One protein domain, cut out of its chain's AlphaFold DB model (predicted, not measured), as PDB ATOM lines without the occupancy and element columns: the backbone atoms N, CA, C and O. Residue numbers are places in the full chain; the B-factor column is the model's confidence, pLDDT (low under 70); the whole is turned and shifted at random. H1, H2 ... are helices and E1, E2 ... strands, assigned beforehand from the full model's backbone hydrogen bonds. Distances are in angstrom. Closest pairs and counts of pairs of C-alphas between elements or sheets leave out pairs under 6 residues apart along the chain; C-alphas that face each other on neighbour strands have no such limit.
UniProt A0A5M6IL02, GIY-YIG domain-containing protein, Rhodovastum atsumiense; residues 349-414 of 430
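Overview. This is residues 349 to 414 of the 430 residues of the protein "GIY-YIG domain-containing protein" of Rhodovastum atsumiense (UniProt A0A5M6IL02). A small strand hairpin, E1 and E2, covers one side of a compact cluster of helices: H1 and H4 pack on it, and H3 touches both helices on the side away from the hairpin. The short helix H2 lies at one end of the longest axis and the loop of residues 394 to 405 at the other. The printed part has 66 residues, with two named strands and four named helices in the order E1, E2, H1, H2, H3, H4, a mixed class; the sheet is antiparallel. It is compact, with a radius of gyration of the C-alphas of 10.9 A and spans of 30 by 22 by 19 A.

Arrangement. Begin at the hairpin of E1, residues 349 to 352, and E2, residues 358 to 362, where N 351 and O 359 are 2.8 A apart, within hydrogen-bond range. The closest C-alphas of E2 and H1, residues 363 to 372, are those of Ala 360 and Val 366, 6.3 A apart. For E1 and H4, residues 406 to 413, they are those of Leu 351 and Glu 406, 6.4 A apart. H3, residues 386 to 393, touches H1 at Ile 367 and Glu 386, C-alphas 6.5 A apart, at a steep tilt of 51 degrees, opposite ways. H3 and H4 form a helical hairpin and touch at Arg 392 and Ala 412, C-alphas 5.0 A apart; their shallow tilt of 34 degrees is only just short of steep. H2, residues 374 to 377, is close to but not clearly touching H1, and apart from H3 and H4. In H1, H3 and H4 every O i to N i+4 pair is within hydrogen-bond range; H2 is too short for one.

Along the chain. Find C-alpha 349 at (-35.085, 35.354, -28.306), where E1 begins; E2 measures 13.5 A. From C-alpha 363 at (-37.326, 34.030, -22.823), H1 runs 14.2 A. H3 measures 10.7 A, and H4 runs 11.0 A to C-alpha 413 at (-29.000, 26.844, -23.349).

Size, cuts and confidence. Look to Pro 374 and Gly 398 for the two C-alphas farthest apart, 30.7 A. The printed part has no cut, the link from H3 to H4 is long with 12 residues, and no printed residue is under 70 in pLDDT.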
ATOM      1  N   LEU A 349     -36.250  36.155 -27.974       93.31
ATOM      2  CA  LEU A 349     -35.085  35.354 -28.306       93.31
ATOM      3  C   LEU A 349     -35.419  34.535 -29.535       93.31
ATOM      4  O   LEU A 349     -36.503  33.965 -29.598       93.31
ATOM      5  N   THR A 350     -34.459  34.445 -30.443       94.69
ATOM      6  CA  THR A 350     -34.449  33.467 -31.525       94.69
ATOM      7  C   THR A 350     -33.286  32.530 -31.252       94.69
ATOM      8  O   THR A 350     -32.152  32.978 -31.095       94.69
ATOM      9  N   LEU A 351     -33.567  31.238 -31.137       95.06
ATOM     10  CA  LEU A 351     -32.576  30.195 -30.914       95.06
ATOM     11  C   LEU A 351     -32.654  29.197 -32.069       95.06
ATOM     12  O   LEU A 351     -33.722  28.662 -32.366       95.06
ATOM     13  N   VAL A 352     -31.510  28.946 -32.700       94.00
ATOM     14  CA  VAL A 352     -31.347  27.883 -33.692       94.00
ATOM     15  C   VAL A 352     -30.910  26.620 -32.958       94.00
ATOM     16  O   VAL A 352     -29.921  26.620 -32.227       94.00
ATOM     17  N   LEU A 353     -31.688  25.555 -33.097       93.62
ATOM     18  CA  LEU A 353     -31.449  24.272 -32.452       93.62
ATOM     19  C   LEU A 353     -30.427  23.438 -33.247       93.62
ATOM     20  O   LEU A 353     -30.247  23.672 -34.444       93.62
ATOM     21  N   PRO A 354     -29.774  22.434 -32.626       88.81
ATOM     22  CA  PRO A 354     -28.799  21.582 -33.320       88.81
ATOM     23  C   PRO A 354     -29.358  20.829 -34.537       88.81
ATOM     24  O   PRO A 354     -28.607  20.490 -35.444       88.81
ATOM     25  N   ASP A 355     -30.669  20.580 -34.564       88.94
ATOM     26  CA  ASP A 355     -31.383  19.944 -35.679       88.94
ATOM     27  C   ASP A 355     -31.816  20.939 -36.777       88.94
ATOM     28  O   ASP A 355     -32.559  20.579 -37.687       88.94
ATOM     29  N   GLY A 356     -31.384  22.201 -36.683       90.75
ATOM     30  CA  GLY A 356     -31.703  23.270 -37.626       90.75
ATOM     31  C   GLY A 356     -33.054  23.953 -37.393       90.75
ATOM     32  O   GLY A 356     -33.320  24.986 -38.015       90.75
ATOM     33  N   ARG A 357     -33.910  23.453 -36.485       93.81
ATOM     34  CA  ARG A 357     -35.175  24.130 -36.154       93.81
ATOM     35  C   ARG A 357     -34.902  25.482 -35.497       93.81
ATOM     36  O   ARG A 357     -34.001  25.623 -34.674       93.81
ATOM     37  N   ARG A 358     -35.725  26.482 -35.812       96.00
ATOM     38  CA  ARG A 358     -35.684  27.803 -35.170       96.00
ATOM     39  C   ARG A 358     -36.836  27.920 -34.182       96.00
ATOM     40  O   ARG A 358     -37.989  27.743 -34.562       96.00
ATOM     41  N   VAL A 359     -36.526  28.240 -32.931       96.12
ATOM     42  CA  VAL A 359     -37.521  28.562 -31.902       96.12
ATOM     43  C   VAL A 359     -37.398  30.033 -31.539       96.12
ATOM     44  O   VAL A 359     -36.306  30.525 -31.252       96.12
ATOM     45  N   ALA A 360     -38.516  30.749 -31.579       95.06
ATOM     46  CA  ALA A 360     -38.568  32.170 -31.274       95.06
ATOM     47  C   ALA A 360     -39.705  32.468 -30.297       95.06
ATOM     48  O   ALA A 360     -40.726  31.781 -30.291       95.06
ATOM     49  N   GLY A 361     -39.517  33.461 -29.433       93.19
ATOM     50  CA  GLY A 361     -40.525  33.831 -28.444       93.19
ATOM     51  C   GLY A 361     -39.956  34.590 -27.258       93.19
ATOM     52  O   GLY A 361     -38.791  34.993 -27.224       93.19
ATOM     53  N   GLY A 362     -40.783  34.770 -26.230       91.50
ATOM     54  CA  GLY A 362     -40.291  35.302 -24.961       91.50
ATOM     55  C   GLY A 362     -39.302  34.334 -24.304       91.50
ATOM     56  O   GLY A 362     -39.446  33.121 -24.407       91.50
ATOM     57  N   VAL A 363     -38.341  34.846 -23.531       93.25
ATOM     58  CA  VAL A 363     -37.326  34.030 -22.823       93.25
ATOM     59  C   VAL A 363     -37.890  32.768 -22.162       93.25
ATOM     60  O   VAL A 363     -37.335  31.684 -22.297       93.25
ATOM     61  N   ARG A 364     -39.000  32.896 -21.423       92.31
ATOM     62  CA  ARG A 364     -39.617  31.764 -20.714       92.31
ATOM     63  C   ARG A 364     -40.226  30.743 -21.672       92.31
ATOM     64  O   ARG A 364     -40.173  29.551 -21.395       92.31
ATOM     65  N   GLU A 365     -40.819  31.221 -22.755       94.00
ATOM     66  CA  GLU A 365     -41.428  30.387 -23.778       94.00
ATOM     67  C   GLU A 365     -40.361  29.567 -24.505       94.00
ATOM     68  O   GLU A 365     -40.476  28.346 -24.525       94.00
ATOM     69  N   VAL A 366     -39.279  30.206 -24.959       95.69
ATOM     70  CA  VAL A 366     -38.146  29.520 -25.603       95.69
ATOM     71  C   VAL A 366     -37.495  28.509 -24.652       95.69
ATOM     72  O   VAL A 366     -37.250  27.371 -25.038       95.69
ATOM     73  N   ILE A 367     -37.281  28.865 -23.375       96.19
ATOM     74  CA  ILE A 367     -36.769  27.917 -22.365       96.19
ATOM     75  C   ILE A 367     -37.676  26.698 -22.227       96.19
ATOM     76  O   ILE A 367     -37.178  25.576 -22.194       96.19
ATOM     77  N   ARG A 368     -38.991  26.906 -22.142       95.31
ATOM     78  CA  ARG A 368     -39.941  25.805 -22.000       95.31
ATOM     79  C   ARG A 368     -39.926  24.903 -23.232       95.31
ATOM     80  O   ARG A 368     -39.793  23.699 -23.069       95.31
ATOM     81  N   GLN A 369     -39.982  25.480 -24.434       96.12
ATOM     82  CA  GLN A 369     -39.923  24.715 -25.684       96.12
ATOM     83  C   GLN A 369     -38.673  23.821 -25.739       96.12
ATOM     84  O   GLN A 369     -38.783  22.650 -26.076       96.12
ATOM     85  N   VAL A 370     -37.504  24.327 -25.325       95.94
ATOM     86  CA  VAL A 370     -36.261  23.534 -25.315       95.94
ATOM     87  C   VAL A 370     -36.238  22.461 -24.225       95.94
ATOM     88  O   VAL A 370     -35.720  21.370 -24.449       95.94
ATOM     89  N   LEU A 371     -36.728  22.764 -23.020       95.19
ATOM     90  CA  LEU A 371     -36.682  21.823 -21.894       95.19
ATOM     91  C   LEU A 371     -37.716  20.699 -22.009       95.19
ATOM     92  O   LEU A 371     -37.449  19.591 -21.534       95.19
ATOM     93  N   ASP A 372     -38.858  20.989 -22.627       95.00
ATOM     94  CA  ASP A 372     -39.946  20.032 -22.811       95.00
ATOM     95  C   ASP A 372     -39.717  19.128 -24.035       95.00
ATOM     96  O   ASP A 372     -40.302  18.049 -24.099       95.00
ATOM     97  N   ASP A 373     -38.834  19.505 -24.970       94.75
ATOM     98  CA  ASP A 373     -38.485  18.683 -26.133       94.75
ATOM     99  C   ASP A 373     -37.536  17.523 -25.737       94.75
ATOM    100  O   ASP A 373     -36.366  17.744 -25.389       94.75
ATOM    101  N   PRO A 374     -37.997  16.256 -25.780       91.25
ATOM    102  CA  PRO A 374     -37.175  15.112 -25.401       91.25
ATOM    103  C   PRO A 374     -36.031  14.844 -26.389       91.25
ATOM    104  O   PRO A 374     -35.004  14.310 -25.964       91.25
ATOM    105  N   GLY A 375     -36.174  15.236 -27.662       91.00
ATOM    106  CA  GLY A 375     -35.165  15.044 -28.706       91.00
ATOM    107  C   GLY A 375     -33.929  15.919 -28.500       91.00
ATOM    108  O   GLY A 375     -32.815  15.520 -28.832       91.00
ATOM    109  N   LEU A 376     -34.086  17.068 -27.841       88.94
ATOM    110  CA  LEU A 376     -32.982  17.988 -27.559       88.94
ATOM    111  C   LEU A 376     -32.147  17.595 -26.333       88.94
ATOM    112  O   LEU A 376     -31.076  18.162 -26.115       88.94
ATOM    113  N   LYS A 377     -32.581  16.614 -25.525       85.12
ATOM    114  CA  LYS A 377     -31.841  16.193 -24.318       85.12
ATOM    115  C   LYS A 377     -30.451  15.635 -24.630       85.12
ATOM    116  O   LYS A 377     -29.568  15.765 -23.786       85.12
ATOM    117  N   GLY A 378     -30.275  15.008 -25.796       79.62
ATOM    118  CA  GLY A 378     -28.998  14.433 -26.233       79.62
ATOM    119  C   GLY A 378     -28.019  15.455 -26.816       79.62
ATOM    120  O   GLY A 378     -26.816  15.274 -26.686       79.62
ATOM    121  N   GLY A 379     -28.521  16.548 -27.404       81.69
ATOM    122  CA  GLY A 379     -27.693  17.570 -28.064       81.69
ATOM    123  C   GLY A 379     -27.085  18.616 -27.125       81.69
ATOM    124  O   GLY A 379     -26.359  19.499 -27.575       81.69
ATOM    125  N   ARG A 380     -27.390  18.557 -25.824       89.56
ATOM    126  CA  ARG A 380     -26.891  19.509 -24.824       89.56
ATOM    127  C   ARG A 380     -25.686  18.918 -24.110       89.56
ATOM    128  O   ARG A 380     -25.814  17.876 -23.468       89.56
ATOM    129  N   ILE A 381     -24.553  19.622 -24.147       89.00
ATOM    130  CA  ILE A 381     -23.356  19.249 -23.374       89.00
ATOM    131  C   ILE A 381     -23.696  19.241 -21.878       89.00
ATOM    132  O   ILE A 381     -23.263  18.374 -21.122       89.00
ATOM    133  N   GLU A 382     -24.524  20.198 -21.449       88.31
ATOM    134  CA  GLU A 382     -24.893  20.387 -20.053       88.31
ATOM    135  C   GLU A 382     -26.405  20.291 -19.829       88.31
ATOM    136  O   GLU A 382     -27.216  20.945 -20.492       88.31
ATOM    137  N   ARG A 383     -26.805  19.543 -18.795       90.00
ATOM    138  CA  ARG A 383     -28.199  19.485 -18.336       90.00
ATOM    139  C   ARG A 383     -28.542  20.710 -17.490       90.00
ATOM    140  O   ARG A 383     -28.592  20.639 -16.265       90.00
ATOM    141  N   LEU A 384     -28.793  21.844 -18.142       93.31
ATOM    142  CA  LEU A 384     -29.213  23.068 -17.452       93.31
ATOM    143  C   LEU A 384     -30.734  23.090 -17.274       93.31
ATOM    144  O   LEU A 384     -31.473  22.917 -18.244       93.31
ATOM    145  N   GLY A 385     -31.195  23.360 -16.052       93.44
ATOM    146  CA  GLY A 385     -32.596  23.692 -15.774       93.44
ATOM    147  C   GLY A 385     -32.925  25.163 -16.065       93.44
ATOM    148  O   GLY A 385     -32.033  25.982 -16.296       93.44
ATOM    149  N   GLU A 386     -34.207  25.526 -15.981       94.69
ATOM    150  CA  GLU A 386     -34.719  26.870 -16.308       94.69
ATOM    151  C   GLU A 386     -33.958  28.006 -15.599       94.69
ATOM    152  O   GLU A 386     -33.590  29.005 -16.221       94.69
ATOM    153  N   SER A 387     -33.675  27.858 -14.300       90.62
ATOM    154  CA  SER A 387     -32.970  28.890 -13.523       90.62
ATOM    155  C   SER A 387     -31.527  29.103 -13.991       90.62
ATOM    156  O   SER A 387     -31.057  30.242 -14.014       90.62
ATOM    157  N   ALA A 388     -30.836  28.031 -14.389       92.88
ATOM    158  CA  ALA A 388     -29.460  28.098 -14.869       92.88
ATOM    159  C   ALA A 388     -29.382  28.764 -16.250       92.88
ATOM    160  O   ALA A 388     -28.553  29.651 -16.446       92.88
ATOM    161  N   ILE A 389     -30.306  28.428 -17.160       95.69
ATOM    162  CA  ILE A 389     -30.397  29.060 -18.487       95.69
ATOM    163  C   ILE A 389     -30.652  30.566 -18.342       95.69
ATOM    164  O   ILE A 389     -29.923  31.384 -18.899       95.69
ATOM    165  N   ARG A 390     -31.619  30.968 -17.502       95.12
ATOM    166  CA  ARG A 390     -31.886  32.394 -17.224       95.12
ATOM    167  C   ARG A 390     -30.674  33.120 -16.643       95.12
ATOM    168  O   ARG A 390     -30.467  34.294 -16.943       95.12
ATOM    169  N   ALA A 391     -29.904  32.461 -15.777       90.81
ATOM    170  CA  ALA A 391     -28.697  33.046 -15.206       90.81
ATOM    171  C   ALA A 391     -27.611  33.264 -16.269       90.81
ATOM    172  O   ALA A 391     -26.974  34.314 -16.245       90.81
ATOM    173  N   ARG A 392     -27.438  32.328 -17.214       96.00
ATOM    174  CA  ARG A 392     -26.508  32.481 -18.345       96.00
ATOM    175  C   ARG A 392     -26.933  33.595 -19.292       96.00
ATOM    176  O   ARG A 392     -26.120  34.459 -19.585       96.00
ATOM    177  N   LEU A 393     -28.212  33.644 -19.668       94.94
ATOM    178  CA  LEU A 393     -28.753  34.709 -20.519       94.94
ATOM    179  C   LEU A 393     -28.488  36.109 -19.942       94.94
ATOM    180  O   LEU A 393     -28.052  37.001 -20.655       94.94
ATOM    181  N   ARG A 394     -28.651  36.291 -18.624       92.69
ATOM    182  CA  ARG A 394     -28.358  37.569 -17.942       92.69
ATOM    183  C   ARG A 394     -26.880  37.960 -17.920       92.69
ATOM    184  O   ARG A 394     -26.584  39.100 -17.582       92.69
ATOM    185  N   ARG A 395     -25.971  37.020 -18.187       92.19
ATOM    186  CA  ARG A 395     -24.525  37.263 -18.270       92.19
ATOM    187  C   ARG A 395     -24.070  37.574 -19.692       92.19
ATOM    188  O   ARG A 395     -22.910  37.930 -19.861       92.19
ATOM    189  N   LEU A 396     -24.944  37.428 -20.690       93.25
ATOM    190  CA  LEU A 396     -24.592  37.768 -22.061       93.25
ATOM    191  C   LEU A 396     -24.328  39.278 -22.173       93.25
ATOM    192  O   LEU A 396     -25.114  40.071 -21.635       93.25
ATOM    193  N   PRO A 397     -23.252  39.688 -22.869       90.50
ATOM    194  CA  PRO A 397     -23.011  41.091 -23.179       90.50
ATOM    195  C   PRO A 397     -24.241  41.720 -23.843       90.50
ATOM    196  O   PRO A 397     -24.848  41.130 -24.734       90.50
ATOM    197  N   GLY A 398     -24.649  42.898 -23.370       84.62
ATOM    198  CA  GLY A 398     -25.809  43.617 -23.904       84.62
ATOM    199  C   GLY A 398     -27.172  43.177 -23.359       84.62
ATOM    200  O   GLY A 398     -28.172  43.823 -23.662       84.62
ATOM    201  N   TRP A 399     -27.278  42.146 -22.515       86.81
ATOM    202  CA  TRP A 399     -28.575  41.766 -21.940       86.81
ATOM    203  C   TRP A 399     -29.241  42.925 -21.165       86.81
ATOM    204  O   TRP A 399     -28.588  43.539 -20.318       86.81
ATOM    205  N   PRO A 400     -30.553  43.207 -21.341       86.81
ATOM    206  CA  PRO A 400     -31.541  42.510 -22.174       86.81
ATOM    207  C   PRO A 400     -31.774  43.119 -23.573       86.81
ATOM    208  O   PRO A 400     -32.730  42.723 -24.227       86.81
ATOM    209  N   GLN A 401     -30.990  44.118 -23.987       82.88
ATOM    210  CA  GLN A 401     -31.305  45.004 -25.125       82.88
ATOM    211  C   GLN A 401     -30.366  44.856 -26.330       82.88
ATOM    212  O   GLN A 401     -30.667  45.377 -27.396       82.88
ATOM    213  N   GLY A 402     -29.217  44.214 -26.151       77.50
ATOM    214  CA  GLY A 402     -28.188  44.102 -27.172       77.50
ATOM    215  C   GLY A 402     -28.529  43.049 -28.221       77.50
ATOM    216  O   GLY A 402     -29.277  42.111 -27.930       77.50
ATOM    217  N   PRO A 403     -27.961  43.168 -29.431       84.12
ATOM    218  CA  PRO A 403     -27.976  42.068 -30.376       84.12
ATOM    219  C   PRO A 403     -27.250  40.884 -29.734       84.12
ATOM    220  O   PRO A 403     -26.101  40.992 -29.307       84.12
ATOM    221  N   PHE A 404     -27.938  39.755 -29.628       89.69
ATOM    222  CA  PHE A 404     -27.330  38.516 -29.166       89.69
ATOM    223  C   PHE A 404     -26.918  37.718 -30.393       89.69
ATOM    224  O   PHE A 404     -27.728  37.516 -31.297       89.69
ATOM    225  N   THR A 405     -25.673  37.249 -30.430       92.81
ATOM    226  CA  THR A 405     -25.275  36.290 -31.459       92.81
ATOM    227  C   THR A 405     -26.019  34.974 -31.234       92.81
ATOM    228  O   THR A 405     -26.299  34.599 -30.089       92.81
ATOM    229  N   GLU A 406     -26.340  34.260 -32.317       91.69
ATOM    230  CA  GLU A 406     -26.997  32.947 -32.226       91.69
ATOM    231  C   GLU A 406     -26.176  31.997 -31.330       91.69
ATOM    232  O   GLU A 406     -26.731  31.335 -30.453       91.69
ATOM    233  N   ASP A 407     -24.845  32.038 -31.438       92.56
ATOM    234  CA  ASP A 407     -23.917  31.260 -30.611       92.56
ATOM    235  C   ASP A 407     -24.002  31.575 -29.113       92.56
ATOM    236  O   ASP A 407     -23.970  30.666 -28.278       92.56
ATOM    237  N   ALA A 408     -24.147  32.850 -28.741       93.94
ATOM    238  CA  ALA A 408     -24.262  33.256 -27.344       93.94
ATOM    239  C   ALA A 408     -25.564  32.740 -26.713       93.94
ATOM    240  O   ALA A 408     -25.568  32.280 -25.564       93.94
ATOM    241  N   ILE A 409     -26.668  32.780 -27.468       94.88
ATOM    242  CA  ILE A 409     -27.943  32.209 -27.026       94.88
ATOM    243  C   ILE A 409     -27.812  30.683 -26.936       94.88
ATOM    244  O   ILE A 409     -28.131  30.119 -25.890       94.88
ATOM    245  N   SER A 410     -27.278  30.012 -27.957       94.31
ATOM    246  CA  SER A 410     -27.066  28.557 -27.963       94.31
ATOM    247  C   SER A 410     -26.240  28.077 -26.766       94.31
ATOM    248  O   SER A 410     -26.655  27.162 -26.043       94.31
ATOM    249  N   TRP A 411     -25.139  28.768 -26.457       94.31
ATOM    250  CA  TRP A 411     -24.320  28.499 -25.273       94.31
ATOM    251  C   TRP A 411     -25.102  28.650 -23.959       94.31
ATOM    252  O   TRP A 411     -24.976  27.829 -23.040       94.31
ATOM    253  N   ALA A 412     -25.955  29.676 -23.853       96.00
ATOM    254  CA  ALA A 412     -26.755  29.901 -22.652       96.00
ATOM    255  C   ALA A 412     -27.744  28.752 -22.381       96.00
ATOM    256  O   ALA A 412     -28.090  28.492 -21.224       96.00
ATOM    257  N   PHE A 413     -28.151  28.032 -23.429       95.94
ATOM    258  CA  PHE A 413     -29.000  26.844 -23.349       95.94
ATOM    259  C   PHE A 413     -28.208  25.532 -23.194       95.94
ATOM    260  O   PHE A 413     -28.805  24.490 -22.904       95.94
ATOM    261  N   GLY A 414     -26.874  25.579 -23.261       94.19
ATOM    262  CA  GLY A 414     -25.991  24.421 -23.101       94.19
ATOM    263  C   GLY A 414     -25.746  23.641 -24.395       94.19
ATOM    264  O   GLY A 414     -25.380  22.467 -24.323       94.19
TER     265      GLY A 414